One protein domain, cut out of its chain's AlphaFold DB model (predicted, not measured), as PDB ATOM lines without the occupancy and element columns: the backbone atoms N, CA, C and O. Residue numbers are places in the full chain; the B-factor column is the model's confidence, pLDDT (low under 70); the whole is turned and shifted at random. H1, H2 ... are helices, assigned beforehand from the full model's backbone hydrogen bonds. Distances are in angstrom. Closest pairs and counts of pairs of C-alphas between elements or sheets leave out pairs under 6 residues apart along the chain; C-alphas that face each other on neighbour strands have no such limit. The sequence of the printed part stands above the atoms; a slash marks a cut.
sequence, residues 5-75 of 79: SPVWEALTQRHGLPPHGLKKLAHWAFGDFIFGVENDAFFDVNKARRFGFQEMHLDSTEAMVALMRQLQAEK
ATOM      1  N   SER A   5     -60.106  64.107 233.638       95.44
ATOM      2  CA  SER A   5     -61.316  64.135 234.471       95.44
ATOM      3  C   SER A   5     -62.006  65.513 234.490       95.44
ATOM      4  O   SER A   5     -63.205  65.542 234.226       95.44
ATOM      5  N   PRO A   6     -61.297  66.660 234.622       96.06
ATOM      6  CA  PRO A   6     -61.953  67.977 234.600       96.06
ATOM      7  C   PRO A   6     -62.610  68.320 233.254       96.06
ATOM      8  O   PRO A   6     -63.639  68.987 233.198       96.06
ATOM      9  N   VAL A   7     -62.026  67.847 232.146       96.31
ATOM     10  CA  VAL A   7     -62.599  68.040 230.803       96.31
ATOM     11  C   VAL A   7     -63.884  67.228 230.664       96.31
ATOM     12  O   VAL A   7     -64.880  67.721 230.141       96.31
ATOM     13  N   TRP A   8     -63.870  65.991 231.160       96.50
ATOM     14  CA  TRP A   8     -65.042  65.122 231.151       96.50
ATOM     15  C   TRP A   8     -66.180  65.650 232.032       96.50
ATOM     16  O   TRP A   8     -67.339  65.610 231.624       96.50
ATOM     17  N   GLU A   9     -65.862  66.205 233.201       96.62
ATOM     18  CA  GLU A   9     -66.844  66.855 234.078       96.62
ATOM     19  C   GLU A   9     -67.536  68.033 233.377       96.62
ATOM     20  O   GLU A   9     -68.765  68.125 233.394       96.62
ATOM     21  N   ALA A  10     -66.774  68.880 232.677       96.88
ATOM     22  CA  ALA A  10     -67.335  69.987 231.902       96.88
ATOM     23  C   ALA A  10     -68.249  69.503 230.757       96.88
ATOM     24  O   ALA A  10     -69.314  70.077 230.526       96.88
ATOM     25  N   LEU A  11     -67.866  68.429 230.056       96.62
ATOM     26  CA  LEU A  11     -68.693  67.819 229.006       96.62
ATOM     27  C   LEU A  11     -69.985  67.226 229.572       96.62
ATOM     28  O   LEU A  11     -71.060  67.453 229.021       96.62
ATOM     29  N   THR A  12     -69.889  66.522 230.697       96.75
ATOM     30  CA  THR A  12     -71.035  65.936 231.400       96.75
ATOM     31  C   THR A  12     -72.059  67.012 231.753       96.75
ATOM     32  O   THR A  12     -73.240  66.855 231.449       96.75
ATOM     33  N   GLN A  13     -71.609  68.139 232.315       96.44
ATOM     34  CA  GLN A  13     -72.482  69.272 232.636       96.44
ATOM     35  C   GLN A  13     -73.094  69.901 231.381       96.44
ATOM     36  O   GLN A  13     -74.303  70.115 231.326       96.44
ATOM     37  N   ARG A  14     -72.277  70.152 230.349       97.38
ATOM     38  CA  ARG A  14     -72.727  70.764 229.090       97.38
ATOM     39  C   ARG A  14     -73.793  69.933 228.373       97.38
ATOM     40  O   ARG A  14     -74.701  70.507 227.780       97.38
ATOM     41  N   HIS A  15     -73.659  68.609 228.395       96.88
ATOM     42  CA  HIS A  15     -74.530  67.685 227.665       96.88
ATOM     43  C   HIS A  15     -75.598  67.019 228.551       96.88
ATOM     44  O   HIS A  15     -76.372  66.205 228.052       96.88
ATOM     45  N   GLY A  16     -75.671  67.361 229.843       96.06
ATOM     46  CA  GLY A  16     -76.652  66.796 230.775       96.06
ATOM     47  C   GLY A  16     -76.503  65.284 230.982       96.06
ATOM     48  O   GLY A  16     -77.507  64.579 231.111       96.06
ATOM     49  N   LEU A  17     -75.265  64.780 230.967       97.19
ATOM     50  CA  LEU A  17     -74.966  63.361 231.177       97.19
ATOM     51  C   LEU A  17     -74.983  63.019 232.680       97.19
ATOM     52  O   LEU A  17     -74.737  63.897 233.515       97.19
ATOM     53  N   PRO A  18     -75.231  61.754 233.068       95.81
ATOM     54  CA  PRO A  18     -75.041  61.304 234.443       95.81
ATOM     55  C   PRO A  18     -73.598  61.557 234.918       95.81
ATOM     56  O   PRO A  18     -72.661  61.350 234.144       95.81
ATOM     57  N   PRO A  19     -73.375  61.946 236.189       94.00
ATOM     58  CA  PRO A  19     -72.067  62.358 236.703       94.00
ATOM     59  C   PRO A  19     -71.143  61.169 237.010       94.00
ATOM     60  O   PRO A  19     -70.616  61.011 238.112       94.00
ATOM     61  N   HIS A  20     -70.958  60.281 236.039       95.06
ATOM     62  CA  HIS A  20     -69.992  59.199 236.123       95.06
ATOM     63  C   HIS A  20     -68.590  59.745 235.853       95.06
ATOM     64  O   HIS A  20     -68.315  60.291 234.788       95.06
ATOM     65  N   GLY A  21     -67.687  59.592 236.824       93.62
ATOM     66  CA  GLY A  21     -66.300  60.023 236.672       93.62
ATOM     67  C   GLY A  21     -65.583  59.272 235.547       93.62
ATOM     68  O   GLY A  21     -65.783  58.069 235.366       93.62
ATOM     69  N   LEU A  22     -64.686  59.959 234.834       94.25
ATOM     70  CA  LEU A  22     -63.996  59.410 233.659       94.25
ATOM     71  C   LEU A  22     -63.240  58.108 233.968       94.25
ATOM     72  O   LEU A  22     -63.269  57.175 233.175       94.25
ATOM     73  N   LYS A  23     -62.618  58.015 235.149       92.19
ATOM     74  CA  LYS A  23     -61.885  56.817 235.608       92.19
ATOM     75  C   LYS A  23     -62.787  55.602 235.851       92.19
ATOM     76  O   LYS A  23     -62.293  54.483 235.852       92.19
ATOM     77  N   LYS A  24     -64.090  55.815 236.069       92.81
ATOM     78  CA  LYS A  24     -65.082  54.737 236.188       92.81
ATOM     79  C   LYS A  24     -65.519  54.226 234.813       92.81
ATOM     80  O   LYS A  24     -65.822  53.048 234.685       92.81
ATOM     81  N   LEU A  25     -65.577  55.112 233.817       93.25
ATOM     82  CA  LEU A  25     -66.063  54.797 232.470       93.25
ATOM     83  C   LEU A  25     -64.966  54.261 231.543       93.25
ATOM     84  O   LEU A  25     -65.235  53.389 230.723       93.25
ATOM     85  N   ALA A  26     -63.741  54.775 231.659       93.19
ATOM     86  CA  ALA A  26     -62.645  54.466 230.750       93.19
ATOM     87  C   ALA A  26     -61.491  53.764 231.475       93.19
ATOM     88  O   ALA A  26     -60.838  54.339 232.352       93.19
ATOM     89  N   HIS A  27     -61.193  52.534 231.052       93.44
ATOM     90  CA  HIS A  27     -60.036  51.778 231.519       93.44
ATOM     91  C   HIS A  27     -58.840  51.979 230.574       93.44
ATOM     92  O   HIS A  27     -58.576  51.166 229.689       93.44
ATOM     93  N   TRP A  28     -58.095  53.072 230.762       92.00
ATOM     94  CA  TRP A  28     -57.020  53.491 229.846       92.00
ATOM     95  C   TRP A  28     -55.959  52.420 229.591       92.00
ATOM     96  O   TRP A  28     -55.625  52.179 228.440       92.00
ATOM     97  N   ALA A  29     -55.521  51.698 230.626       93.31
ATOM     98  CA  ALA A  29     -54.518  50.642 230.469       93.31
ATOM     99  C   ALA A  29     -54.984  49.478 229.571       93.31
ATOM    100  O   ALA A  29     -54.159  48.780 228.996       93.31
ATOM    101  N   PHE A  30     -56.301  49.276 229.427       93.88
ATOM    102  CA  PHE A  30     -56.831  48.274 228.499       93.88
ATOM    103  C   PHE A  30     -56.778  48.793 227.061       93.88
ATOM    104  O   PHE A  30     -56.382  48.058 226.167       93.88
ATOM    105  N   GLY A  31     -57.104  50.073 226.849       93.12
ATOM    106  CA  GLY A  31     -56.908  50.730 225.558       93.12
ATOM    107  C   GLY A  31     -55.440  50.718 225.133       93.12
ATOM    108  O   GLY A  31     -55.143  50.296 224.022       93.12
ATOM    109  N   ASP A  32     -54.526  51.091 226.032       94.25
ATOM    110  CA  ASP A  32     -53.080  51.058 225.773       94.25
ATOM    111  C   ASP A  32     -52.604  49.644 225.405       94.25
ATOM    112  O   ASP A  32     -51.801  49.483 224.491       94.25
ATOM    113  N   PHE A  33     -53.132  48.616 226.078       94.00
ATOM    114  CA  PHE A  33     -52.852  47.223 225.738       94.00
ATOM    115  C   PHE A  33     -53.363  46.858 224.338       94.00
ATOM    116  O   PHE A  33     -52.576  46.399 223.519       94.00
ATOM    117  N   ILE A  34     -54.648  47.092 224.046       94.25
ATOM    118  CA  ILE A  34     -55.263  46.724 222.761       94.25
ATOM    119  C   ILE A  34     -54.628  47.482 221.594       94.25
ATOM    120  O   ILE A  34     -54.330  46.875 220.575       94.25
ATOM    121  N   PHE A  35     -54.383  48.788 221.723       92.19
ATOM    122  CA  PHE A  35     -53.752  49.577 220.660       92.19
ATOM    123  C   PHE A  35     -52.235  49.369 220.568       92.19
ATOM    124  O   PHE A  35     -51.624  49.795 219.590       92.19
ATOM    125  N   GLY A  36     -51.626  48.741 221.575       94.19
ATOM    126  CA  GLY A  36     -50.204  48.410 221.611       94.19
ATOM    127  C   GLY A  36     -49.866  47.009 221.102       94.19
ATOM    128  O   GLY A  36     -48.686  46.661 221.078       94.19
ATOM    129  N   VAL A  37     -50.850  46.183 220.719       93.31
ATOM    130  CA  VAL A  37     -50.559  44.868 220.135       93.31
ATOM    131  C   VAL A  37     -49.976  45.032 218.730       93.31
ATOM    132  O   VAL A  37     -50.546  45.703 217.875       93.31
ATOM    133  N   GLU A  38     -48.830  44.403 218.477       93.44
ATOM    134  CA  GLU A  38     -48.187  44.417 217.153       93.44
ATOM    135  C   GLU A  38     -48.716  43.311 216.234       93.44
ATOM    136  O   GLU A  38     -48.589  43.384 215.014       93.44
ATOM    137  N   ASN A  39     -49.301  42.275 216.832       90.94
ATOM    138  CA  ASN A  39     -49.871  41.135 216.137       90.94
ATOM    139  C   ASN A  39     -51.298  40.935 216.626       90.94
ATOM    140  O   ASN A  39     -51.556  40.939 217.831       90.94
ATOM    141  N   ASP A  40     -52.208  40.758 215.677       88.50
ATOM    142  CA  ASP A  40     -53.625  40.603 215.970       88.50
ATOM    143  C   ASP A  40     -53.949  39.180 216.462       88.50
ATOM    144  O   ASP A  40     -53.239  38.210 216.165       88.50
ATOM    145  N   ALA A  41     -55.032  39.054 217.224       87.06
ATOM    146  CA  ALA A  41     -55.503  37.796 217.783       87.06
ATOM    147  C   ALA A  41     -56.722  37.294 217.003       87.06
ATOM    148  O   ALA A  41     -57.838  37.790 217.154       87.06
ATOM    149  N   PHE A  42     -56.523  36.242 216.209       89.81
ATOM    150  CA  PHE A  42     -57.607  35.560 215.506       89.81
ATOM    151  C   PHE A  42     -58.016  34.290 216.246       89.81
ATOM    152  O   PHE A  42     -57.178  33.476 216.635       89.81
ATOM    153  N   PHE A  43     -59.322  34.093 216.401       90.75
ATOM    154  CA  PHE A  43     -59.888  32.912 217.046       90.75
ATOM    155  C   PHE A  43     -60.516  31.978 216.010       90.75
ATOM    156  O   PHE A  43     -61.274  32.414 215.142       90.75
ATOM    157  N   ASP A  44     -60.244  30.674 216.123       92.88
ATOM    158  CA  ASP A  44     -60.979  29.662 215.364       92.88
ATOM    159  C   ASP A  44     -62.384  29.490 215.957       92.88
ATOM    160  O   ASP A  44     -62.562  29.051 217.095       92.88
ATOM    161  N   VAL A  45     -63.395  29.807 215.152       93.12
ATOM    162  CA  VAL A  45     -64.811  29.707 215.519       93.12
ATOM    163  C   VAL A  45     -65.554  28.553 214.828       93.12
ATOM    164  O   VAL A  45     -66.777  28.425 214.940       93.12
ATOM    165  N   ASN A  46     -64.839  27.663 214.134       94.25
ATOM    166  CA  ASN A  46     -65.419  26.566 213.353       94.25
ATOM    167  C   ASN A  46     -66.284  25.626 214.192       94.25
ATOM    168  O   ASN A  46     -67.313  25.152 213.709       94.25
ATOM    169  N   LYS A  47     -65.897  25.358 215.445       96.12
ATOM    170  CA  LYS A  47     -66.688  24.502 216.340       96.12
ATOM    171  C   LYS A  47     -68.086  25.079 216.550       96.12
ATOM    172  O   LYS A  47     -69.057  24.362 216.364       96.12
ATOM    173  N   ALA A  48     -68.209  26.363 216.876       96.12
ATOM    174  CA  ALA A  48     -69.514  26.981 217.096       96.12
ATOM    175  C   ALA A  48     -70.398  26.891 215.838       96.12
ATOM    176  O   ALA A  48     -71.545  26.457 215.922       96.12
ATOM    177  N   ARG A  49     -69.828  27.184 214.662       94.50
ATOM    178  CA  ARG A  49     -70.537  27.096 213.373       94.50
ATOM    179  C   ARG A  49     -71.023  25.678 213.066       94.50
ATOM    180  O   ARG A  49     -72.182  25.486 212.710       94.50
ATOM    181  N   ARG A  50     -70.164  24.667 213.254       95.81
ATOM    182  CA  ARG A  50     -70.511  23.245 213.042       95.81
ATOM    183  C   ARG A  50     -71.591  22.742 214.000       95.81
ATOM    184  O   ARG A  50     -72.285  21.790 213.671       95.81
ATOM    185  N   PHE A  51     -71.729  23.379 215.160       97.38
ATOM    186  CA  PHE A  51     -72.738  23.060 216.168       97.38
ATOM    187  C   PHE A  51     -73.944  24.017 216.118       97.38
ATOM    188  O   PHE A  51     -74.699  24.112 217.081       97.38
ATOM    189  N   GLY A  52     -74.152  24.697 214.983       96.81
ATOM    190  CA  GLY A  52     -75.385  25.427 214.686       96.81
ATOM    191  C   GLY A  52     -75.407  26.896 215.110       96.81
ATOM    192  O   GLY A  52     -76.445  27.534 214.971       96.81
ATOM    193  N   PHE A  53     -74.298  27.466 215.590       96.50
ATOM    194  CA  PHE A  53     -74.242  28.895 215.904       96.50
ATOM    195  C   PHE A  53     -74.070  29.727 214.625       96.50
ATOM    196  O   PHE A  53     -72.990  29.747 214.026       96.50
ATOM    197  N   GLN A  54     -75.140  30.404 214.206       91.62
ATOM    198  CA  GLN A  54     -75.193  31.160 212.949       91.62
ATOM    199  C   GLN A  54     -74.938  32.666 213.115       91.62
ATOM    200  O   GLN A  54     -74.703  33.339 212.120       91.62
ATOM    201  N   GLU A  55     -74.864  33.194 214.342       90.81
ATOM    202  CA  GLU A  55     -74.698  34.639 214.617       90.81
ATOM    203  C   GLU A  55     -73.299  35.201 214.281       90.81
ATOM    204  O   GLU A  55     -73.036  36.392 214.412       90.81
ATOM    205  N   MET A  56     -72.368  34.364 213.810       89.50
ATOM    206  CA  MET A  56     -71.008  34.768 213.406       89.50
ATOM    207  C   MET A  56     -70.963  35.384 212.000       89.50
ATOM    208  O   MET A  56     -70.159  34.952 211.165       89.50
ATOM    209  N   HIS A  57     -71.842  36.349 211.741       89.56
ATOM    210  CA  HIS A  57     -72.015  37.019 210.447       89.56
ATOM    211  C   HIS A  57     -72.064  38.551 210.553       89.56
ATOM    212  O   HIS A  57     -72.282  39.217 209.546       89.56
ATOM    213  N   LEU A  58     -71.882  39.108 211.754       92.12
ATOM    214  CA  LEU A  58     -71.914  40.552 211.978       92.12
ATOM    215  C   LEU A  58     -70.698  41.245 211.354       92.12
ATOM    216  O   LEU A  58     -69.573  40.749 211.457       92.12
ATOM    217  N   ASP A  59     -70.925  42.422 210.774       96.00
ATOM    218  CA  ASP A  59     -69.856  43.336 210.384       96.00
ATOM    219  C   ASP A  59     -69.348  44.108 211.612       96.00
ATOM    220  O   ASP A  59     -70.117  44.731 212.351       96.00
ATOM    221  N   SER A  60     -68.035  44.070 211.847       94.44
ATOM    222  CA  SER A  60     -67.419  44.700 213.021       94.44
ATOM    223  C   SER A  60     -67.577  46.223 213.041       94.44
ATOM    224  O   SER A  60     -67.688  46.811 214.118       94.44
ATOM    225  N   THR A  61     -67.593  46.874 211.875       97.00
ATOM    226  CA  THR A  61     -67.756  48.331 211.779       97.00
ATOM    227  C   THR A  61     -69.187  48.717 212.120       97.00
ATOM    228  O   THR A  61     -69.405  49.620 212.931       97.00
ATOM    229  N   GLU A  62     -70.165  48.002 211.563       97.81
ATOM    230  CA  GLU A  62     -71.580  48.198 211.890       97.81
ATOM    231  C   GLU A  62     -71.848  47.960 213.378       97.81
ATOM    232  O   GLU A  62     -72.495  48.788 214.024       97.81
ATOM    233  N   ALA A  63     -71.283  46.889 213.950       96.94
ATOM    234  CA  ALA A  63     -71.395  46.588 215.375       96.94
ATOM    235  C   ALA A  63     -70.784  47.697 216.254       96.94
ATOM    236  O   ALA A  63     -71.388  48.097 217.251       96.94
ATOM    237  N   MET A  64     -69.628  48.248 215.867       97.44
ATOM    238  CA  MET A  64     -68.992  49.364 216.579       97.44
ATOM    239  C   MET A  64     -69.852  50.635 216.529       97.44
ATOM    240  O   MET A  64     -70.059  51.289 217.551       97.44
ATOM    241  N   VAL A  65     -70.398  50.981 215.359       97.81
ATOM    242  CA  VAL A  65     -71.294  52.141 215.213       97.81
ATOM    243  C   VAL A  65     -72.576  51.947 216.023       97.81
ATOM    244  O   VAL A  65     -73.030  52.885 216.684       97.81
ATOM    245  N   ALA A  66     -73.151  50.743 216.008       97.94
ATOM    246  CA  ALA A  66     -74.327  50.411 216.803       97.94
ATOM    247  C   ALA A  66     -74.051  50.561 218.307       97.94
ATOM    248  O   ALA A  66     -74.852  51.180 219.007       97.94
ATOM    249  N   LEU A  67     -72.891  50.095 218.783       97.75
ATOM    250  CA  LEU A  67     -72.464  50.280 220.170       97.75
ATOM    251  C   LEU A  67     -72.341  51.765 220.530       97.75
ATOM    252  O   LEU A  67     -72.870  52.189 221.554       97.75
ATOM    253  N   MET A  68     -71.710  52.584 219.682       98.00
ATOM    254  CA  MET A  68     -71.602  54.027 219.932       98.00
ATOM    255  C   MET A  68     -72.982  54.687 220.048       98.00
ATOM    256  O   MET A  68     -73.219  55.453 220.980       98.00
ATOM    257  N   ARG A  69     -73.924  54.330 219.164       98.38
ATOM    258  CA  ARG A  69     -75.318  54.807 219.237       98.38
ATOM    259  C   ARG A  69     -76.019  54.355 220.516       98.38
ATOM    260  O   ARG A  69     -76.763  55.133 221.107       98.38
ATOM    261  N   GLN A  70     -75.776  53.125 220.960       98.38
ATOM    262  CA  GLN A  70     -76.316  52.624 222.221       98.38
ATOM    263  C   GLN A  70     -75.777  53.430 223.412       98.38
ATOM    264  O   GLN A  70     -76.561  53.888 224.241       98.38
ATOM    265  N   LEU A  71     -74.467  53.692 223.463       97.25
ATOM    266  CA  LEU A  71     -73.855  54.503 224.523       97.25
ATOM    267  C   LEU A  71     -74.417  55.936 224.557       97.25
ATOM    268  O   LEU A  71     -74.576  56.507 225.637       97.25
ATOM    269  N   GLN A  72     -74.746  56.510 223.396       97.31
ATOM    270  CA  GLN A  72     -75.438  57.802 223.299       97.31
ATOM    271  C   GLN A  72     -76.870  57.727 223.838       97.31
ATOM    272  O   GLN A  72     -77.275  58.577 224.631       97.31
ATOM    273  N   ALA A  73     -77.630  56.700 223.444       97.56
ATOM    274  CA  ALA A  73     -79.003  56.489 223.907       97.56
ATOM    275  C   ALA A  73     -79.077  56.295 225.432       97.56
ATOM    276  O   ALA A  73     -79.981  56.816 226.087       97.56
ATOM    277  N   GLU A  74     -78.082  55.617 226.007       96.06
ATOM    278  CA  GLU A  74     -77.919  55.423 227.453       96.06
ATOM    279  C   GLU A  74     -77.311  56.645 228.171       96.06
ATOM    280  O   GLU A  74     -77.156  56.635 229.393       96.06
ATOM    281  N   LYS A  75     -76.996  57.723 227.437       95.56
ATOM    282  CA  LYS A  75     -76.376  58.962 227.940       95.56
ATOM    283  C   LYS A  75     -75.024  58.748 228.629       95.56
ATOM    284  O   LYS A  75     -74.644  59.527 229.500       95.56
TER     285      LYS A  75
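Overview. This is residues 5 to 75 of the 79 residues of an uncharacterized protein of Corallococcus sicarius (UniProt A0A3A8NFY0). The model is a wide, open horseshoe with an empty middle: from H1 and H2 at one end, the backbone runs by way of H3 out to H4 at the far end, and H5 comes back toward H1. The printed part has 71 residues with five named helices, H1 to H5 in order, and no named strand; its class is all helix. It is extended, with a radius of gyration of the C-alphas of 17.5 A and spans of 50 by 30 by 17 A.

Arrangement. H1, residues 5 to 15, touches H2, residues 22 to 25; their closest C-alphas, of Ser 5 and Leu 22, are 5.5 A apart. H3, residues 28 to 35, H4, residues 46 to 50, and H5, residues 60 to 73, touch no helix. Every O i to N i+4 pair is within hydrogen-bond range in H1, H3, H4 and H5; H2 is too short for one.

Along the chain. H1 begins at C-alpha 5 (-61.316, 64.135, 234.471) and is 15.3 A long. H5, 19.8 A, ends at C-alpha 73 (-79.003, 56.489, 223.907).

Size, cuts and confidence. Residues 24 to 44 and 57 to 71 stand free. The printed part has no cut, no link is long, and no printed residue is under 70 in pLDDT.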